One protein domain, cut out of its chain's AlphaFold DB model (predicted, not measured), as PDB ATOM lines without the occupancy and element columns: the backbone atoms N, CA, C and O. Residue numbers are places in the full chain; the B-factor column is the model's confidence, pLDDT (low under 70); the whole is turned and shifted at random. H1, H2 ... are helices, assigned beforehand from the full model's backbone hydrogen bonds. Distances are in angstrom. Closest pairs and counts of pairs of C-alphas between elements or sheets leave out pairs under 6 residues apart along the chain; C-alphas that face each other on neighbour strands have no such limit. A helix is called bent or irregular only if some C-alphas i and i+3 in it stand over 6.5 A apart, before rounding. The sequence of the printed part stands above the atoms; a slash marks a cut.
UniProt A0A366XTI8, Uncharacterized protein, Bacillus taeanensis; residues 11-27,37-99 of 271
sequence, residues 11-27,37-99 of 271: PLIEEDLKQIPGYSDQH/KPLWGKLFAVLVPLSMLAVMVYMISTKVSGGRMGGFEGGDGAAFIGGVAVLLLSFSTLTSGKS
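What this domain is: This is residues 11 to 27 and 37 to 99 of the 271 residues of an uncharacterized protein of Bacillus taeanensis (UniProt A0A366XTI8). The main picture is a long helical hairpin: H2 and H3 lie side by side, running opposite ways, with the turn of the hairpin in the tight link at residues 70 to 74. A small separate piece, the short helix H1 with residues 19 to 27 after it, stands off from this hairpin across a cut. The printed part has 80 residues with three named helices, H1, H2 and H3 in that order, and no named strand; its class is all helix. It is only just extended, close to loose, with a radius of gyration of the C-alphas of 17.7 A, and the C-alphas span 51 by 34 by 21 A.

Where its parts are: Begin at C-alpha 11, at (0.114, 17.449, 110.279), where H1 starts; it holds residues 11 to 18 and is 11.5 A long from first to last C-alpha. After the cut, find C-alpha 38 at (-1.688, 18.075, 136.407); from there H2, residues 38 to 69, runs 43.6 A to C-alpha 69. H2 is the longest helix by residues, with 32; it has a kink of 59 degrees near residue 63, and it is irregular, with C-alphas 65 and 68 at 9.4 A. Then look for H3, residues 75 to 96, which runs 31.5 A and ends at C-alpha 96, at (6.976, 12.397, 137.164).

How they stand to each other: Look first at Val 55 and Ile 81, where H2 and H3 touch: these are their closest C-alphas, 6.7 A apart. Their lines stand at a shallow tilt of 12 degrees and they run opposite ways, centre to centre 11.8 A. They form a helical hairpin. H1 is apart from H2 and from H3. Along the backbone, every O i to N i+4 pair is within hydrogen-bond range in H3; in H1 it is 3 of 4 pairs and in H2 24 of 28.

The domain as a whole: The two C-alphas farthest apart are those of Pro 11 and Gly 66, at 51.2 A. Residues 28 to 36 are not printed, and between C-alphas 27 and 37 you will find a gap of 22.9 A; the link from H1 to H2 is the one across the cut. The link from H2 to H3 is tight, with 5 residues. Residues 11 to 17, which belong to H1, residues 19 to 25, and residues 64 to 69, which belong to H2, stand free. In the B-factor column the mean pLDDT of the printed part is 77.9; look for values under 70 at residues 13 to 14, 16 to 27, 37 to 38, 66 to 71, 73 and 97 to 99.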
ATOM      1  N   PRO A  11      -0.746  18.619 110.473       72.06
ATOM      2  CA  PRO A  11       0.114  17.449 110.279       72.06
ATOM      3  C   PRO A  11       1.351  17.727 109.411       72.06
ATOM      4  O   PRO A  11       2.357  17.036 109.545       72.06
ATOM      5  N   LEU A  12       1.321  18.765 108.568       73.81
ATOM      6  CA  LEU A  12       2.475  19.168 107.754       73.81
ATOM      7  C   LEU A  12       3.617  19.762 108.595       73.81
ATOM      8  O   LEU A  12       4.746  19.846 108.122       73.81
ATOM      9  N   ILE A  13       3.349  20.175 109.840       69.12
ATOM     10  CA  ILE A  13       4.369  20.714 110.751       69.12
ATOM     11  C   ILE A  13       5.343  19.611 111.164       69.12
ATOM     12  O   ILE A  13       6.547  19.845 111.187       69.12
ATOM     13  N   GLU A  14       4.852  18.399 111.434       66.69
ATOM     14  CA  GLU A  14       5.720  17.265 111.761       66.69
ATOM     15  C   GLU A  14       6.607  16.853 110.583       66.69
ATOM     16  O   GLU A  14       7.759  16.474 110.789       66.69
ATOM     17  N   GLU A  15       6.091  16.919 109.354       71.25
ATOM     18  CA  GLU A  15       6.885  16.653 108.150       71.25
ATOM     19  C   GLU A  15       7.957  17.723 107.934       71.25
ATOM     20  O   GLU A  15       9.116  17.376 107.706       71.25
ATOM     21  N   ASP A  16       7.599  19.005 108.066       68.75
ATOM     22  CA  ASP A  16       8.541  20.123 107.941       68.75
ATOM     23  C   ASP A  16       9.645  20.036 109.005       68.75
ATOM     24  O   ASP A  16      10.814  20.276 108.703       68.75
ATOM     25  N   LEU A  17       9.302  19.660 110.241       64.94
ATOM     26  CA  LEU A  17      10.274  19.495 111.317       64.94
ATOM     27  C   LEU A  17      11.208  18.298 111.062       64.94
ATOM     28  O   LEU A  17      12.419  18.441 111.209       64.94
ATOM     29  N   LYS A  18      10.693  17.151 110.593       66.12
ATOM     30  CA  LYS A  18      11.504  15.960 110.242       66.12
ATOM     31  C   LYS A  18      12.532  16.214 109.139       66.12
ATOM     32  O   LYS A  18      13.527  15.497 109.074       66.12
ATOM     33  N   GLN A  19      12.314  17.213 108.287       67.25
ATOM     34  CA  GLN A  19      13.249  17.596 107.226       67.25
ATOM     35  C   GLN A  19      14.397  18.494 107.716       67.25
ATOM     36  O   GLN A  19      15.321  18.773 106.949       67.25
ATOM     37  N   ILE A  20      14.373  18.950 108.973       61.16
ATOM     38  CA  ILE A  20      15.416  19.817 109.524       61.16
ATOM     39  C   ILE A  20      16.607  18.969 109.993       61.16
ATOM     40  O   ILE A  20      16.424  18.042 110.789       61.16
ATOM     41  N   PRO A  21      17.842  19.301 109.566       47.47
ATOM     42  CA  PRO A  21      19.046  18.641 110.059       47.47
ATOM     43  C   PRO A  21      19.104  18.668 111.593       47.47
ATOM     44  O   PRO A  21      19.105  19.737 112.200       47.47
ATOM     45  N   GLY A  22      19.129  17.489 112.220       52.75
ATOM     46  CA  GLY A  22      19.200  17.329 113.676       52.75
ATOM     47  C   GLY A  22      17.860  17.182 114.411       52.75
ATOM     48  O   GLY A  22      17.883  16.839 115.587       52.75
ATOM     49  N   TYR A  23      16.703  17.365 113.757       55.03
ATOM     50  CA  TYR A  23      15.389  17.195 114.405       55.03
ATOM     51  C   TYR A  23      14.993  15.721 114.594       55.03
ATOM     52  O   TYR A  23      14.457  15.341 115.632       55.03
ATOM     53  N   SER A  24      15.288  14.858 113.615       48.47
ATOM     54  CA  SER A  24      14.994  13.417 113.693       48.47
ATOM     55  C   SER A  24      15.722  12.716 114.846       48.47
ATOM     56  O   SER A  24      15.184  11.779 115.431       48.47
ATOM     57  N   ASP A  25      16.908  13.209 115.208       49.12
ATOM     58  CA  ASP A  25      17.711  12.712 116.332       49.12
ATOM     59  C   ASP A  25      17.139  13.138 117.702       49.12
ATOM     60  O   ASP A  25      17.460  12.515 118.710       49.12
ATOM     61  N   GLN A  26      16.293  14.178 117.762       47.66
ATOM     62  CA  GLN A  26      15.731  14.723 119.009       47.66
ATOM     63  C   GLN A  26      14.449  14.016 119.477       47.66
ATOM     64  O   GLN A  26      14.136  14.059 120.663       47.66
ATOM     65  N   HIS A  27      13.712  13.369 118.568       45.25
ATOM     66  CA  HIS A  27      12.372  12.822 118.838       45.25
ATOM     67  C   HIS A  27      12.209  11.333 118.465       45.25
ATOM     68  O   HIS A  27      11.093  10.818 118.427       45.25
ATOM     69  N   LYS A  37       0.777  14.148 137.052       60.97
ATOM     70  CA  LYS A  37      -0.310  14.751 137.826       60.97
ATOM     71  C   LYS A  37      -0.382  16.228 137.416       60.97
ATOM     72  O   LYS A  37       0.631  16.923 137.543       60.97
ATOM     73  N   PRO A  38      -1.555  16.749 137.018       69.62
ATOM     74  CA  PRO A  38      -1.688  18.075 136.407       69.62
ATOM     75  C   PRO A  38      -1.216  19.229 137.307       69.62
ATOM     76  O   PRO A  38      -1.021  20.346 136.835       69.62
ATOM     77  N   LEU A  39      -1.026  18.973 138.606       78.94
ATOM     78  CA  LEU A  39      -0.491  19.930 139.570       78.94
ATOM     79  C   LEU A  39       1.014  20.201 139.378       78.94
ATOM     80  O   LEU A  39       1.429  21.355 139.423       78.94
ATOM     81  N   TRP A  40       1.823  19.160 139.142       83.25
ATOM     82  CA  TRP A  40       3.281  19.297 139.018       83.25
ATOM     83  C   TRP A  40       3.669  19.940 137.689       83.25
ATOM     84  O   TRP A  40       4.491  20.849 137.681       83.25
ATOM     85  N   GLY A  41       2.995  19.576 136.593       83.00
ATOM     86  CA  GLY A  41       3.192  20.238 135.301       83.00
ATOM     87  C   GLY A  41       2.923  21.748 135.367       83.00
ATOM     88  O   GLY A  41       3.721  22.542 134.873       83.00
ATOM     89  N   LYS A  42       1.854  22.171 136.060       86.50
ATOM     90  CA  LYS A  42       1.556  23.600 136.281       86.50
ATOM     91  C   LYS A  42       2.608  24.300 137.141       86.50
ATOM     92  O   LYS A  42       2.929  25.453 136.870       86.50
ATOM     93  N   LEU A  43       3.137  23.620 138.160       91.19
ATOM     94  CA  LEU A  43       4.193  24.169 139.007       91.19
ATOM     95  C   LEU A  43       5.471  24.409 138.197       91.19
ATOM     96  O   LEU A  43       5.979  25.526 138.200       91.19
ATOM     97  N   PHE A  44       5.962  23.401 137.471       89.50
ATOM     98  CA  PHE A  44       7.199  23.522 136.692       89.50
ATOM     99  C   PHE A  44       7.077  24.510 135.528       89.50
ATOM    100  O   PHE A  44       8.039  25.222 135.250       89.50
ATOM    101  N   ALA A  45       5.891  24.652 134.929       88.94
ATOM    102  CA  ALA A  45       5.632  25.664 133.902       88.94
ATOM    103  C   ALA A  45       5.847  27.108 134.392       88.94
ATOM    104  O   ALA A  45       6.171  27.981 133.592       88.94
ATOM    105  N   VAL A  46       5.687  27.367 135.695       92.62
ATOM    106  CA  VAL A  46       5.982  28.674 136.308       92.62
ATOM    107  C   VAL A  46       7.387  28.694 136.907       92.62
ATOM    108  O   VAL A  46       8.115  29.666 136.728       92.62
ATOM    109  N   LEU A  47       7.786  27.621 137.592       93.62
ATOM    110  CA  LEU A  47       9.064  27.525 138.294       93.62
ATOM    111  C   LEU A  47      10.250  27.688 137.340       93.62
ATOM    112  O   LEU A  47      11.132  28.491 137.613       93.62
ATOM    113  N   VAL A  48      10.261  26.967 136.215       92.94
ATOM    114  CA  VAL A  48      11.383  26.974 135.262       92.94
ATOM    115  C   VAL A  48      11.673  28.380 134.718       92.94
ATOM    116  O   VAL A  48      12.804  28.845 134.891       92.94
ATOM    117  N   PRO A  49      10.712  29.104 134.108       92.31
ATOM    118  CA  PRO A  49      10.987  30.445 133.597       92.31
ATOM    119  C   PRO A  49      11.317  31.437 134.714       92.31
ATOM    120  O   PRO A  49      12.162  32.303 134.513       92.31
ATOM    121  N   LEU A  50      10.709  31.309 135.897       95.06
ATOM    122  CA  LEU A  50      10.966  32.213 137.020       95.06
ATOM    123  C   LEU A  50      12.368  31.992 137.607       95.06
ATOM    124  O   LEU A  50      13.072  32.959 137.878       95.06
ATOM    125  N   SER A  51      12.821  30.741 137.715       95.25
ATOM    126  CA  SER A  51      14.199  30.403 138.084       95.25
ATOM    127  C   SER A  51      15.205  30.924 137.058       95.25
ATOM    128  O   SER A  51      16.197  31.530 137.448       95.25
ATOM    129  N   MET A  52      14.940  30.761 135.757       93.12
ATOM    130  CA  MET A  52      15.814  31.294 134.700       93.12
ATOM    131  C   MET A  52      15.851  32.826 134.697       93.12
ATOM    132  O   MET A  52      16.914  33.425 134.537       93.12
ATOM    133  N   LEU A  53      14.711  33.474 134.941       93.25
ATOM    134  CA  LEU A  53      14.632  34.924 135.086       93.25
ATOM    135  C   LEU A  53      15.382  35.402 136.334       93.25
ATOM    136  O   LEU A  53      16.104  36.389 136.258       93.25
ATOM    137  N   ALA A  54      15.275  34.692 137.458       94.00
ATOM    138  CA  ALA A  54      16.026  35.004 138.670       94.00
ATOM    139  C   ALA A  54      17.542  34.884 138.448       94.00
ATOM    140  O   ALA A  54      18.284  35.773 138.860       94.00
ATOM    141  N   VAL A  55      17.994  33.840 137.742       91.69
ATOM    142  CA  VAL A  55      19.400  33.677 137.334       91.69
ATOM    143  C   VAL A  55      19.861  34.863 136.490       91.69
ATOM    144  O   VAL A  55      20.883  35.473 136.796       91.69
ATOM    145  N   MET A  56      19.085  35.244 135.473       88.38
ATOM    146  CA  MET A  56      19.398  36.386 134.612       88.38
ATOM    147  C   MET A  56      19.468  37.702 135.398       88.38
ATOM    148  O   MET A  56      20.437  38.447 135.265       88.38
ATOM    149  N   VAL A  57      18.467  37.986 136.235       90.69
ATOM    150  CA  VAL A  57      18.428  39.189 137.083       90.69
ATOM    151  C   VAL A  57      19.631  39.227 138.019       90.69
ATOM    152  O   VAL A  57      20.230  40.286 138.194       90.69
ATOM    153  N   TYR A  58      20.016  38.083 138.586       89.31
ATOM    154  CA  TYR A  58      21.187  37.979 139.445       89.31
ATOM    155  C   TYR A  58      22.492  38.252 138.683       89.31
ATOM    156  O   TYR A  58      23.290  39.072 139.122       89.31
ATOM    157  N   MET A  59      22.684  37.664 137.500       87.12
ATOM    158  CA  MET A  59      23.872  37.934 136.674       87.12
ATOM    159  C   MET A  59      23.973  39.409 136.255       87.12
ATOM    160  O   MET A  59      25.059  39.994 136.238       87.12
ATOM    161  N   ILE A  60      22.839  40.043 135.944       85.25
ATOM    162  CA  ILE A  60      22.791  41.478 135.637       85.25
ATOM    163  C   ILE A  60      23.124  42.301 136.887       85.25
ATOM    164  O   ILE A  60      23.922  43.236 136.807       85.25
ATOM    165  N   SER A  61      22.560  41.961 138.050       85.56
ATOM    166  CA  SER A  61      22.785  42.719 139.285       85.56
ATOM    167  C   SER A  61      24.241  42.656 139.743       85.56
ATOM    168  O   SER A  61      24.776  43.680 140.176       85.56
ATOM    169  N   THR A  62      24.917  41.513 139.575       83.31
ATOM    170  CA  THR A  62      26.349  41.376 139.878       83.31
ATOM    171  C   THR A  62      27.207  42.240 138.965       83.31
ATOM    172  O   THR A  62      28.179  42.834 139.425       83.31
ATOM    173  N   LYS A  63      26.819  42.382 137.693       77.88
ATOM    174  CA  LYS A  63      27.526  43.233 136.730       77.88
ATOM    175  C   LYS A  63      27.338  44.725 137.021       77.88
ATOM    176  O   LYS A  63      28.282  45.502 136.918       77.88
ATOM    177  N   VAL A  64      26.129  45.127 137.415       78.75
ATOM    178  CA  VAL A  64      25.805  46.529 137.737       78.75
ATOM    179  C   VAL A  64      26.386  46.952 139.090       78.75
ATOM    180  O   VAL A  64      26.885  48.066 139.211       78.75
ATOM    181  N   SER A  65      26.356  46.075 140.097       75.31
ATOM    182  CA  SER A  65      26.765  46.409 141.474       75.31
ATOM    183  C   SER A  65      28.254  46.173 141.740       75.31
ATOM    184  O   SER A  65      28.852  46.886 142.540       75.31
ATOM    185  N   GLY A  66      28.858  45.171 141.091       65.19
ATOM    186  CA  GLY A  66      30.268  44.796 141.263       65.19
ATOM    187  C   GLY A  66      31.213  45.341 140.185       65.19
ATOM    188  O   GLY A  66      32.421  45.110 140.256       65.19
ATOM    189  N   GLY A  67      30.694  46.046 139.173       65.25
ATOM    190  CA  GLY A  67      31.470  46.481 138.008       65.25
ATOM    191  C   GLY A  67      32.031  45.305 137.189       65.25
ATOM    192  O   GLY A  67      31.484  44.205 137.198       65.25
ATOM    193  N   ARG A  68      33.164  45.520 136.498       55.00
ATOM    194  CA  ARG A  68      33.877  44.505 135.677       55.00
ATOM    195  C   ARG A  68      34.434  43.304 136.472       55.00
ATOM    196  O   ARG A  68      35.063  42.438 135.882       55.00
ATOM    197  N   MET A  69      34.243  43.258 137.793       51.94
ATOM    198  CA  MET A  69      34.652  42.145 138.664       51.94
ATOM    199  C   MET A  69      33.480  41.247 139.085       51.94
ATOM    200  O   MET A  69      33.636  40.407 139.971       51.94
ATOM    201  N   GLY A  70      32.292  41.413 138.492       57.72
ATOM    202  CA  GLY A  70      31.192  40.471 138.689       57.72
ATOM    203  C   GLY A  70      31.603  39.080 138.198       57.72
ATOM    204  O   GLY A  70      31.600  38.830 137.001       57.72
ATOM    205  N   GLY A  71      31.961  38.180 139.115       63.94
ATOM    206  CA  GLY A  71      32.520  36.849 138.830       63.94
ATOM    207  C   GLY A  71      31.564  35.836 138.188       63.94
ATOM    208  O   GLY A  71      31.698  34.652 138.433       63.94
ATOM    209  N   PHE A  72      30.571  36.277 137.414       71.31
ATOM    210  CA  PHE A  72      29.689  35.412 136.618       71.31
ATOM    211  C   PHE A  72      29.840  35.668 135.111       71.31
ATOM    212  O   PHE A  72      28.965  35.315 134.320       71.31
ATOM    213  N   GLU A  73      30.940  36.291 134.688       68.88
ATOM    214  CA  GLU A  73      31.298  36.404 133.275       68.88
ATOM    215  C   GLU A  73      31.988  35.118 132.791       68.88
ATOM    216  O   GLU A  73      32.731  34.467 133.522       68.88
ATOM    217  N   GLY A  74      31.731  34.723 131.543       70.44
ATOM    218  CA  GLY A  74      32.350  33.533 130.956       70.44
ATOM    219  C   GLY A  74      31.920  32.223 131.630       70.44
ATOM    220  O   GLY A  74      30.729  31.910 131.698       70.44
ATOM    221  N   GLY A  75      32.901  31.430 132.075       74.06
ATOM    222  CA  GLY A  75      32.691  30.060 132.557       74.06
ATOM    223  C   GLY A  75      31.799  29.960 133.796       74.06
ATOM    224  O   GLY A  75      30.946  29.075 133.859       74.06
ATOM    225  N   ASP A  76      31.926  30.897 134.734       82.81
ATOM    226  CA  ASP A  76      31.171  30.875 135.992       82.81
ATOM    227  C   ASP A  76      29.674  31.131 135.767       82.81
ATOM    228  O   ASP A  76      28.816  30.458 136.344       82.81
ATOM    229  N   GLY A  77      29.336  32.049 134.855       83.81
ATOM    230  CA  GLY A  77      27.954  32.287 134.431       83.81
ATOM    231  C   GLY A  77      27.341  31.074 133.733       83.81
ATOM    232  O   GLY A  77      26.204  30.693 134.023       83.81
ATOM    233  N   ALA A  78      28.109  30.427 132.850       82.88
ATOM    234  CA  ALA A  78      27.678  29.206 132.173       82.88
ATOM    235  C   ALA A  78      27.429  28.060 133.169       82.88
ATOM    236  O   ALA A  78      26.398  27.388 133.088       82.88
ATOM    237  N   ALA A  79      28.324  27.879 134.145       87.62
ATOM    238  CA  ALA A  79      28.170  26.890 135.208       87.62
ATOM    239  C   ALA A  79      26.936  27.167 136.078       87.62
ATOM    240  O   ALA A  79      26.210  26.237 136.431       87.62
ATOM    241  N   PHE A  80      26.651  28.436 136.383       89.75
ATOM    242  CA  PHE A  80      25.490  28.822 137.181       89.75
ATOM    243  C   PHE A  80      24.162  28.520 136.476       89.75
ATOM    244  O   PHE A  80      23.312  27.827 137.039       89.75
ATOM    245  N   ILE A  81      23.998  28.971 135.227       90.50
ATOM    246  CA  ILE A  81      22.797  28.682 134.423       90.50
ATOM    247  C   ILE A  81      22.633  27.166 134.242       90.50
ATOM    248  O   ILE A  81      21.546  26.628 134.464       90.50
ATOM    249  N   GLY A  82      23.719  26.469 133.884       89.44
ATOM    250  CA  GLY A  82      23.720  25.022 133.675       89.44
ATOM    251  C   GLY A  82      23.361  24.240 134.940       89.44
ATOM    252  O   GLY A  82      22.528  23.338 134.890       89.44
ATOM    253  N   GLY A  83      23.917  24.619 136.092       92.00
ATOM    254  CA  GLY A  83      23.616  23.990 137.378       92.00
ATOM    255  C   GLY A  83      22.146  24.134 137.772       92.00
ATOM    256  O   GLY A  83      21.512  23.151 138.161       92.00
ATOM    257  N   VAL A  84      21.564  25.326 137.601       94.69
ATOM    258  CA  VAL A  84      20.127  25.543 137.847       94.69
ATOM    259  C   VAL A  84      19.274  24.714 136.882       94.69
ATOM    260  O   VAL A  84      18.294  24.108 137.312       94.69
ATOM    261  N   ALA A  85      19.656  24.617 135.605       92.00
ATOM    262  CA  ALA A  85      18.950  23.784 134.632       92.00
ATOM    263  C   ALA A  85      18.974  22.290 135.010       92.00
ATOM    264  O   ALA A  85      17.930  21.637 134.976       92.00
ATOM    265  N   VAL A  86      20.124  21.760 135.443       92.31
ATOM    266  CA  VAL A  86      20.259  20.362 135.897       92.31
ATOM    267  C   VAL A  86      19.417  20.095 137.146       92.31
ATOM    268  O   VAL A  86      18.778  19.044 137.236       92.31
ATOM    269  N   LEU A  87      19.358  21.036 138.093       93.75
ATOM    270  CA  LEU A  87      18.499  20.914 139.277       93.75
ATOM    271  C   LEU A  87      17.015  20.893 138.901       93.75
ATOM    272  O   LEU A  87      16.275  20.034 139.379       93.75
ATOM    273  N   LEU A  88      16.583  21.797 138.021       92.75
ATOM    274  CA  LEU A  88      15.197  21.852 137.546       92.75
ATOM    275  C   LEU A  88      14.801  20.576 136.801       92.75
ATOM    276  O   LEU A  88      13.731  20.032 137.070       92.75
ATOM    277  N   LEU A  89      15.674  20.076 135.921       91.00
ATOM    278  CA  LEU A  89      15.492  18.797 135.237       91.00
ATOM    279  C   LEU A  89      15.353  17.662 136.258       91.00
ATOM    280  O   LEU A  89      14.365  16.934 136.239       91.00
ATOM    281  N   SER A  90      16.289  17.571 137.206       90.44
ATOM    282  CA  SER A  90      16.294  16.528 138.235       90.44
ATOM    283  C   SER A  90      15.013  16.537 139.069       90.44
ATOM    284  O   SER A  90      14.387  15.493 139.261       90.44
ATOM    285  N   PHE A  91      14.573  17.710 139.531       90.19
ATOM    286  CA  PHE A  91      13.331  17.841 140.292       90.19
ATOM    287  C   PHE A  91      12.099  17.510 139.454       90.19
ATOM    288  O   PHE A  91      11.210  16.813 139.945       90.19
ATOM    289  N   SER A  92      12.055  17.945 138.195       88.75
ATOM    290  CA  SER A  92      10.960  17.614 137.284       88.75
ATOM    291  C   SER A  92      10.847  16.098 137.103       88.75
ATOM    292  O   SER A  92       9.798  15.513 137.381       88.75
ATOM    293  N   THR A  93      11.947  15.422 136.766       86.62
ATOM    294  CA  THR A  93      11.972  13.970 136.535       86.62
ATOM    295  C   THR A  93      11.632  13.161 137.792       86.62
ATOM    296  O   THR A  93      10.902  12.169 137.707       86.62
ATOM    297  N   LEU A  94      12.084  13.594 138.976       87.19
ATOM    298  CA  LEU A  94      11.740  12.955 140.255       87.19
ATOM    299  C   LEU A  94      10.235  13.005 140.555       87.19
ATOM    300  O   LEU A  94       9.692  12.071 141.153       87.19
ATOM    301  N   THR A  95       9.548  14.073 140.141       84.00
ATOM    302  CA  THR A  95       8.104  14.231 140.383       84.00
ATOM    303  C   THR A  95       7.225  13.444 139.406       84.00
ATOM    304  O   THR A  95       6.112  13.068 139.787       84.00
ATOM    305  N   SER A  96       7.725  13.121 138.205       72.38
ATOM    306  CA  SER A  96       6.976  12.397 137.164       72.38
ATOM    307  C   SER A  96       7.071  10.861 137.227       72.38
ATOM    308  O   SER A  96       6.197  10.182 136.691       72.38
ATOM    309  N   GLY A  97       8.065  10.253 137.894       66.81
ATOM    310  CA  GLY A  97       8.143   8.782 137.956       66.81
ATOM    311  C   GLY A  97       9.152   8.220 138.957       66.81
ATOM    312  O   GLY A  97      10.352   8.306 138.749       66.81
ATOM    313  N   LYS A  98       8.674   7.565 140.024       64.38
ATOM    314  CA  LYS A  98       9.502   7.211 141.196       64.38
ATOM    315  C   LYS A  98      10.497   6.057 141.004       64.38
ATOM    316  O   LYS A  98      11.514   6.042 141.680       64.38
ATOM    317  N   SER A  99      10.209   5.087 140.133       69.44
ATOM    318  CA  SER A  99      10.978   3.825 140.086       69.44
ATOM    319  C   SER A  99      12.202   3.864 139.154       69.44
ATOM    320  O   SER A  99      13.089   3.033 139.276       69.44
TER     321      SER A  99